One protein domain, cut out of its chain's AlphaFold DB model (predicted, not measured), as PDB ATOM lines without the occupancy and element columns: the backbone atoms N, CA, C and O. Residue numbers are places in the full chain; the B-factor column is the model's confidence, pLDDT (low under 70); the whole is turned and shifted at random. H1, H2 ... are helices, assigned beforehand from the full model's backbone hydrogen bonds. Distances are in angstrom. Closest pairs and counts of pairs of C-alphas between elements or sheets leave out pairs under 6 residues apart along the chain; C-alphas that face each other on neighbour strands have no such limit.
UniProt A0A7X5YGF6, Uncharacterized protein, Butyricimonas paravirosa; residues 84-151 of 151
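AT A GLANCE: This is residues 84 to 151 of the 151 residues of an uncharacterized protein of Butyricimonas paravirosa (UniProt A0A7X5YGF6). What does the printed part look like? The long unnamed stretch of residues 84 to 100, H1 and most of H2 make a small compact body, and residues 131 to 151, with H3, stick out as an arm that makes the length. What is it made of? The 68 printed residues hold three named helices, H1, H2 and H3 in order, and no named strand: all helix. It is only just loose, close to extended, with a radius of gyration of the C-alphas of 16.0 A and spans of 51 by 24 by 21 A.

IN THESE COORDINATES: Where does H1 lie? It holds residues 101 to 114, from C-alpha 101 at (112.685, 115.045, 97.552), over 19.9 A. What follows? H2, residues 120 to 134, measures 21.3 A. H3, residues 136 to 148, measures 18.2 A and ends at C-alpha 148 at (104.951, 135.831, 67.285).

HOW THE PARTS SIT: How do H1 and H2 stand? They touch, H2 with residue 120 alone; their closest C-alphas, of Lys 108 and Ile 120, are 6.5 A apart. Their lines are about perpendicular, at 77 degrees. And H3? It is apart from H1 and meets H2 only through their link. Are the backbones in order? Every O i to N i+4 pair is within hydrogen-bond range in H2 and H3, and 9 of 10 in H1.

THE WHOLE: How large is it? The two C-alphas farthest apart, of Val 113 and Pro 150, are 52.2 A apart. Any cut or low confidence? The printed part has no cut, both links are tight, and residues 150 to 151 of the model are under pLDDT 70.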
ATOM      1  N   ILE A  84     113.435 138.566 104.591       89.81
ATOM      2  CA  ILE A  84     112.758 138.315 103.315       89.81
ATOM      3  C   ILE A  84     112.149 136.919 103.261       89.81
ATOM      4  O   ILE A  84     110.974 136.793 102.923       89.81
ATOM      5  N   TYR A  85     112.925 135.882 103.578       93.06
ATOM      6  CA  TYR A  85     112.526 134.496 103.319       93.06
ATOM      7  C   TYR A  85     112.039 133.750 104.558       93.06
ATOM      8  O   TYR A  85     111.290 132.785 104.431       93.06
ATOM      9  N   LEU A  86     112.436 134.177 105.760       93.44
ATOM     10  CA  LEU A  86     112.122 133.472 107.009       93.44
ATOM     11  C   LEU A  86     111.001 134.153 107.801       93.44
ATOM     12  O   LEU A  86     110.947 134.076 109.027       93.44
ATOM     13  N   VAL A  87     110.084 134.809 107.094       88.50
ATOM     14  CA  VAL A  87     108.863 135.376 107.668       88.50
ATOM     15  C   VAL A  87     107.719 134.393 107.454       88.50
ATOM     16  O   VAL A  87     107.590 133.781 106.394       88.50
ATOM     17  N   ASN A  88     106.861 134.237 108.463       84.69
ATOM     18  CA  ASN A  88     105.674 133.403 108.332       84.69
ATOM     19  C   ASN A  88     104.705 134.021 107.311       84.69
ATOM     20  O   ASN A  88     103.968 134.956 107.626       84.69
ATOM     21  N   TYR A  89     104.729 133.490 106.089       77.94
ATOM     22  CA  TYR A  89     103.919 133.952 104.971       77.94
ATOM     23  C   TYR A  89     102.677 133.059 104.812       77.94
ATOM     24  O   TYR A  89     102.793 131.894 104.403       77.94
ATOM     25  N   PRO A  90     101.474 133.547 105.164       78.25
ATOM     26  CA  PRO A  90     100.257 132.767 105.021       78.25
ATOM     27  C   PRO A  90      99.893 132.654 103.537       78.25
ATOM     28  O   PRO A  90      99.268 133.540 102.970       78.25
ATOM     29  N   VAL A  91     100.254 131.537 102.906       79.75
ATOM     30  CA  VAL A  91      99.825 131.271 101.525       79.75
ATOM     31  C   VAL A  91      98.323 130.936 101.539       79.75
ATOM     32  O   VAL A  91      97.914 129.979 102.204       79.75
ATOM     33  N   GLY A  92      97.490 131.735 100.876       84.62
ATOM     34  CA  GLY A  92      96.088 131.410 100.572       84.62
ATOM     35  C   GLY A  92      95.972 130.689  99.224       84.62
ATOM     36  O   GLY A  92      96.969 130.588  98.522       84.62
ATOM     37  N   ASN A  93      94.785 130.178  98.871       89.50
ATOM     38  CA  ASN A  93      94.455 129.665  97.524       89.50
ATOM     39  C   ASN A  93      95.561 128.810  96.870       89.50
ATOM     40  O   ASN A  93      96.081 129.138  95.808       89.50
ATOM     41  N   ARG A  94      95.962 127.729  97.546       87.50
ATOM     42  CA  ARG A  94      97.144 126.939  97.179       87.50
ATOM     43  C   ARG A  94      96.817 125.866  96.147       87.50
ATOM     44  O   ARG A  94      95.791 125.200  96.261       87.50
ATOM     45  N   ILE A  95      97.762 125.625  95.243       91.94
ATOM     46  CA  ILE A  95      97.800 124.448  94.370       91.94
ATOM     47  C   ILE A  95      99.007 123.594  94.775       91.94
ATOM     48  O   ILE A  95     100.056 124.122  95.144       91.94
ATOM     49  N   GLN A  96      98.848 122.270  94.760       93.12
ATOM     50  CA  GLN A  96      99.934 121.346  95.077       93.12
ATOM     51  C   GLN A  96     100.878 121.203  93.879       93.12
ATOM     52  O   GLN A  96     100.439 120.907  92.772       93.12
ATOM     53  N   VAL A  97     102.179 121.362  94.126       94.56
ATOM     54  CA  VAL A  97     103.247 121.161  93.139       94.56
ATOM     55  C   VAL A  97     104.250 120.162  93.703       94.56
ATOM     56  O   VAL A  97     104.561 120.189  94.896       94.56
ATOM     57  N   TYR A  98     104.742 119.264  92.852       96.25
ATOM     58  CA  TYR A  98     105.815 118.346  93.216       96.25
ATOM     59  C   TYR A  98     107.162 119.058  93.145       96.25
ATOM     60  O   TYR A  98     107.461 119.750  92.176       96.25
ATOM     61  N   ILE A  99     107.986 118.856  94.168       96.00
ATOM     62  CA  ILE A  99     109.379 119.295  94.185       96.00
ATOM     63  C   ILE A  99     110.275 118.097  94.468       96.00
ATOM     64  O   ILE A  99     109.834 117.099  95.043       96.00
ATOM     65  N   ASN A 100     111.538 118.212  94.072       97.56
ATOM     66  CA  ASN A 100     112.547 117.202  94.346       97.56
ATOM     67  C   ASN A 100     112.606 116.867  95.862       97.56
ATOM     68  O   ASN A 100     112.502 117.748  96.726       97.56
ATOM     69  N   LYS A 101     112.749 115.573  96.180       97.88
ATOM     70  CA  LYS A 101     112.685 115.045  97.552       97.88
ATOM     71  C   LYS A 101     113.865 115.512  98.403       97.88
ATOM     72  O   LYS A 101     113.684 115.818  99.587       97.88
ATOM     73  N   GLU A 102     115.053 115.572  97.818       98.19
ATOM     74  CA  GLU A 102     116.282 116.027  98.461       98.19
ATOM     75  C   GLU A 102     116.166 117.518  98.803       98.19
ATOM     76  O   GLU A 102     116.377 117.898  99.955       98.19
ATOM     77  N   ASN A 103     115.678 118.336  97.865       97.12
ATOM     78  CA  ASN A 103     115.413 119.762  98.081       97.12
ATOM     79  C   ASN A 103     114.391 119.982  99.201       97.12
ATOM     80  O   ASN A 103     114.626 120.769 100.120       97.12
ATOM     81  N   HIS A 104     113.277 119.246  99.177       97.69
ATOM     82  CA  HIS A 104     112.280 119.312 100.244       97.69
ATOM     83  C   HIS A 104     112.885 118.953 101.612       97.69
ATOM     84  O   HIS A 104     112.622 119.621 102.615       97.69
ATOM     85  N   SER A 105     113.705 117.901 101.666       98.12
ATOM     86  CA  SER A 105     114.348 117.437 102.900       98.12
ATOM     87  C   SER A 105     115.369 118.446 103.426       98.12
ATOM     88  O   SER A 105     115.401 118.714 104.629       98.12
ATOM     89  N   HIS A 106     116.151 119.050 102.530       98.00
ATOM     90  CA  HIS A 106     117.106 120.096 102.864       98.00
ATOM     91  C   HIS A 106     116.404 121.325 103.452       98.00
ATOM     92  O   HIS A 106     116.742 121.748 104.558       98.00
ATOM     93  N   ILE A 107     115.354 121.825 102.789       97.81
ATOM     94  CA  ILE A 107     114.548 122.955 103.279       97.81
ATOM     95  C   ILE A 107     113.938 122.625 104.642       97.81
ATOM     96  O   ILE A 107     114.013 123.430 105.570       97.81
ATOM     97  N   LYS A 108     113.371 121.423 104.802       97.81
ATOM     98  CA  LYS A 108     112.790 120.980 106.074       97.81
ATOM     99  C   LYS A 108     113.815 121.013 107.209       97.81
ATOM    100  O   LYS A 108     113.503 121.524 108.283       97.81
ATOM    101  N   ARG A 109     115.020 120.471 106.988       98.38
ATOM    102  CA  ARG A 109     116.101 120.460 107.987       98.38
ATOM    103  C   ARG A 109     116.572 121.874 108.315       98.38
ATOM    104  O   ARG A 109     116.746 122.190 109.487       98.38
ATOM    105  N   PHE A 110     116.750 122.712 107.297       97.56
ATOM    106  CA  PHE A 110     117.170 124.099 107.459       97.56
ATOM    107  C   PHE A 110     116.164 124.899 108.296       97.56
ATOM    108  O   PHE A 110     116.530 125.435 109.343       97.56
ATOM    109  N   LEU A 111     114.886 124.910 107.898       97.06
ATOM    110  CA  LEU A 111     113.838 125.666 108.592       97.06
ATOM    111  C   LEU A 111     113.626 125.181 110.026       97.06
ATOM    112  O   LEU A 111     113.398 125.998 110.912       97.06
ATOM    113  N   ALA A 112     113.759 123.877 110.284       97.06
ATOM    114  CA  ALA A 112     113.643 123.338 111.638       97.06
ATOM    115  C   ALA A 112     114.635 123.980 112.628       97.06
ATOM    116  O   ALA A 112     114.319 124.095 113.812       97.06
ATOM    117  N   VAL A 113     115.808 124.410 112.151       96.81
ATOM    118  CA  VAL A 113     116.846 125.044 112.976       96.81
ATOM    119  C   VAL A 113     116.728 126.568 112.956       96.81
ATOM    120  O   VAL A 113     116.838 127.205 114.003       96.81
ATOM    121  N   THR A 114     116.514 127.168 111.784       94.88
ATOM    122  CA  THR A 114     116.644 128.622 111.603       94.88
ATOM    123  C   THR A 114     115.343 129.399 111.803       94.88
ATOM    124  O   THR A 114     115.395 130.548 112.254       94.88
ATOM    125  N   ALA A 115     114.193 128.793 111.488       95.38
ATOM    126  CA  ALA A 115     112.870 129.416 111.549       95.38
ATOM    127  C   ALA A 115     111.745 128.355 111.613       95.38
ATOM    128  O   ALA A 115     111.007 128.165 110.641       95.38
ATOM    129  N   PRO A 116     111.596 127.628 112.738       94.94
ATOM    130  CA  PRO A 116     110.647 126.513 112.862       94.94
ATOM    131  C   PRO A 116     109.172 126.930 112.741       94.94
ATOM    132  O   PRO A 116     108.290 126.096 112.537       94.94
ATOM    133  N   GLU A 117     108.880 128.218 112.891       93.25
ATOM    134  CA  GLU A 117     107.571 128.821 112.669       93.25
ATOM    135  C   GLU A 117     107.208 128.991 111.188       93.25
ATOM    136  O   GLU A 117     106.023 129.148 110.876       93.25
ATOM    137  N   VAL A 118     108.193 128.958 110.285       95.25
ATOM    138  CA  VAL A 118     107.995 129.168 108.849       95.25
ATOM    139  C   VAL A 118     107.629 127.841 108.186       95.25
ATOM    140  O   VAL A 118     108.402 126.881 108.230       95.25
ATOM    141  N   PRO A 119     106.456 127.742 107.538       94.06
ATOM    142  CA  PRO A 119     106.098 126.538 106.810       94.06
ATOM    143  C   PRO A 119     106.933 126.412 105.530       94.06
ATOM    144  O   PRO A 119     107.128 127.397 104.818       94.06
ATOM    145  N   ILE A 120     107.312 125.180 105.171       94.62
ATOM    146  CA  ILE A 120     108.035 124.867 103.918       94.62
ATOM    147  C   ILE A 120     107.334 125.491 102.706       94.62
ATOM    148  O   ILE A 120     107.969 126.121 101.872       94.62
ATOM    149  N   SER A 121     106.006 125.370 102.641       93.75
ATOM    150  CA  SER A 121     105.204 125.967 101.564       93.75
ATOM    151  C   SER A 121     105.319 127.489 101.494       93.75
ATOM    152  O   SER A 121     105.382 128.027 100.398       93.75
ATOM    153  N   GLY A 122     105.360 128.184 102.634       94.12
ATOM    154  CA  GLY A 122     105.519 129.640 102.665       94.12
ATOM    155  C   GLY A 122     106.906 130.068 102.199       94.12
ATOM    156  O   GLY A 122     107.021 130.985 101.393       94.12
ATOM    157  N   PHE A 123     107.940 129.348 102.641       95.62
ATOM    158  CA  PHE A 123     109.317 129.570 102.205       95.62
ATOM    159  C   PHE A 123     109.478 129.374 100.691       95.62
ATOM    160  O   PHE A 123     109.984 130.255 100.001       95.62
ATOM    161  N   VAL A 124     108.981 128.254 100.160       95.25
ATOM    162  CA  VAL A 124     109.035 127.955  98.721       95.25
ATOM    163  C   VAL A 124     108.236 128.978  97.913       95.25
ATOM    164  O   VAL A 124     108.745 129.481  96.918       95.25
ATOM    165  N   ASN A 125     107.027 129.345  98.356       93.81
ATOM    166  CA  ASN A 125     106.224 130.357  97.665       93.81
ATOM    167  C   ASN A 125     106.958 131.695  97.581       93.81
ATOM    168  O   ASN A 125     106.928 132.335  96.543       93.81
ATOM    169  N   ARG A 126     107.656 132.100  98.649       93.94
ATOM    170  CA  ARG A 126     108.405 133.357  98.665       93.94
ATOM    171  C   ARG A 126     109.546 133.373  97.649       93.94
ATOM    172  O   ARG A 126     109.745 134.391  96.996       93.94
ATOM    173  N   ILE A 127     110.273 132.263  97.519       94.81
ATOM    174  CA  ILE A 127     111.332 132.120  96.511       94.81
ATOM    175  C   ILE A 127     110.739 132.224  95.103       94.81
ATOM    176  O   ILE A 127     111.279 132.938  94.263       94.81
ATOM    177  N   ILE A 128     109.616 131.545  94.857       94.50
ATOM    178  CA  ILE A 128     108.936 131.573  93.556       94.50
ATOM    179  C   ILE A 128     108.427 132.983  93.238       94.50
ATOM    180  O   ILE A 128     108.710 133.486  92.156       94.50
ATOM    181  N   ASP A 129     107.730 133.638  94.173       93.25
ATOM    182  CA  ASP A 129     107.200 134.998  93.996       93.25
ATOM    183  C   ASP A 129     108.311 135.977  93.608       93.25
ATOM    184  O   ASP A 129     108.152 136.801  92.709       93.25
ATOM    185  N   GLU A 130     109.455 135.889  94.284       94.19
ATOM    186  CA  GLU A 130     110.578 136.770  94.006       94.19
ATOM    187  C   GLU A 130     111.247 136.450  92.668       94.19
ATOM    188  O   GLU A 130     111.559 137.369  91.916       94.19
ATOM    189  N   HIS A 131     111.422 135.168  92.339       96.12
ATOM    190  CA  HIS A 131     111.961 134.758  91.047       96.12
ATOM    191  C   HIS A 131     111.079 135.263  89.897       96.12
ATOM    192  O   HIS A 131     111.573 135.934  88.993       96.12
ATOM    193  N   LEU A 132     109.767 135.022  89.970       96.19
ATOM    194  CA  LEU A 132     108.813 135.479  88.961       96.19
ATOM    195  C   LEU A 132     108.813 137.003  88.835       96.19
ATOM    196  O   LEU A 132     108.812 137.524  87.725       96.19
ATOM    197  N   LYS A 133     108.871 137.724  89.958       95.62
ATOM    198  CA  LYS A 133     108.941 139.189  89.951       95.62
ATOM    199  C   LYS A 133     110.254 139.710  89.366       95.62
ATOM    200  O   LYS A 133     110.250 140.698  88.642       95.62
ATOM    201  N   LYS A 134     111.385 139.077  89.688       95.44
ATOM    202  CA  LYS A 134     112.711 139.489  89.207       95.44
ATOM    203  C   LYS A 134     112.834 139.315  87.693       95.44
ATOM    204  O   LYS A 134     113.398 140.183  87.034       95.44
ATOM    205  N   TYR A 135     112.295 138.224  87.157       96.62
ATOM    206  CA  TYR A 135     112.431 137.856  85.746       96.62
ATOM    207  C   TYR A 135     111.176 138.133  84.907       96.62
ATOM    208  O   TYR A 135     111.112 137.718  83.753       96.62
ATOM    209  N   GLU A 136     110.200 138.877  85.434       96.31
ATOM    210  CA  GLU A 136     108.912 139.152  84.779       96.31
ATOM    211  C   GLU A 136     109.068 139.653  83.333       96.31
ATOM    212  O   GLU A 136     108.429 139.136  82.413       96.31
ATOM    213  N   HIS A 137     109.951 140.631  83.112       95.00
ATOM    214  CA  HIS A 137     110.193 141.205  81.788       95.00
ATOM    215  C   HIS A 137     110.839 140.199  80.823       95.00
ATOM    216  O   HIS A 137     110.422 140.082  79.672       95.00
ATOM    217  N   GLU A 138     111.851 139.460  81.285       96.31
ATOM    218  CA  GLU A 138     112.544 138.463  80.466       96.31
ATOM    219  C   GLU A 138     111.600 137.319  80.076       96.31
ATOM    220  O   GLU A 138     111.484 136.983  78.897       96.31
ATOM    221  N   MET A 139     110.837 136.801  81.040       95.00
ATOM    222  CA  MET A 139     109.823 135.775  80.801       95.00
ATOM    223  C   MET A 139     108.739 136.263  79.830       95.00
ATOM    224  O   MET A 139     108.340 135.521  78.933       95.00
ATOM    225  N   SER A 140     108.294 137.518  79.956       94.94
ATOM    226  CA  SER A 140     107.294 138.116  79.057       94.94
ATOM    227  C   SER A 140     107.813 138.280  77.627       94.94
ATOM    228  O   SER A 140     107.076 138.050  76.661       94.94
ATOM    229  N   LYS A 141     109.091 138.639  77.469       94.75
ATOM    230  CA  LYS A 141     109.750 138.713  76.161       94.75
ATOM    231  C   LYS A 141     109.800 137.334  75.500       94.75
ATOM    232  O   LYS A 141     109.338 137.200  74.370       94.75
ATOM    233  N   LEU A 142     110.270 136.313  76.223       94.62
ATOM    234  CA  LEU A 142     110.309 134.929  75.731       94.62
ATOM    235  C   LEU A 142     108.917 134.426  75.330       94.62
ATOM    236  O   LEU A 142     108.749 133.818  74.275       94.62
ATOM    237  N   TYR A 143     107.900 134.728  76.138       91.25
ATOM    238  CA  TYR A 143     106.514 134.377  75.835       91.25
ATOM    239  C   TYR A 143     106.031 135.008  74.519       91.25
ATOM    240  O   TYR A 143     105.462 134.325  73.668       91.25
ATOM    241  N   THR A 144     106.310 136.298  74.319       92.81
ATOM    242  CA  THR A 144     105.903 137.029  73.111       92.81
ATOM    243  C   THR A 144     106.631 136.514  71.867       92.81
ATOM    244  O   THR A 144     106.010 136.334  70.821       92.81
ATOM    245  N   GLU A 145     107.929 136.216  71.966       91.88
ATOM    246  CA  GLU A 145     108.711 135.642  70.862       91.88
ATOM    247  C   GLU A 145     108.178 134.274  70.418       91.88
ATOM    248  O   GLU A 145     108.130 133.989  69.222       91.88
ATOM    249  N   CYS A 146     107.740 133.433  71.356       84.56
ATOM    250  CA  CYS A 146     107.161 132.129  71.040       84.56
ATOM    251  C   CYS A 146     105.790 132.232  70.356       84.56
ATOM    252  O   CYS A 146     105.465 131.381  69.535       84.56
ATOM    253  N   ILE A 147     104.994 133.261  70.666       85.44
ATOM    254  CA  ILE A 147     103.674 133.478  70.045       85.44
ATOM    255  C   ILE A 147     103.787 134.162  68.682       85.44
ATOM    256  O   ILE A 147     102.969 133.928  67.798       85.44
ATOM    257  N   THR A 148     104.780 135.033  68.510       77.38
ATOM    258  CA  THR A 148     104.951 135.831  67.285       77.38
ATOM    259  C   THR A 148     105.715 135.105  66.182       77.38
ATOM    260  O   THR A 148     105.678 135.550  65.036       77.38
ATOM    261  N   LYS A 149     106.383 133.985  66.487       71.69
ATOM    262  CA  LYS A 149     106.980 133.120  65.466       71.69
ATOM    263  C   LYS A 149     105.873 132.361  64.719       71.69
ATOM    264  O   LYS A 149     105.155 131.591  65.357       71.69
ATOM    265  N   PRO A 150     105.709 132.561  63.396       61.41
ATOM    266  CA  PRO A 150     104.813 131.722  62.611       61.41
ATOM    267  C   PRO A 150     105.327 130.274  62.607       61.41
ATOM    268  O   PRO A 150     106.540 130.055  62.650       61.41
ATOM    269  N   LEU A 151     104.383 129.323  62.597       53.94
ATOM    270  CA  LEU A 151     104.624 127.876  62.482       53.94
ATOM    271  C   LEU A 151     105.452 127.521  61.242       53.94
ATOM    272  O   LEU A 151     105.186 128.118  60.173       53.94
TER     273      LEU A 151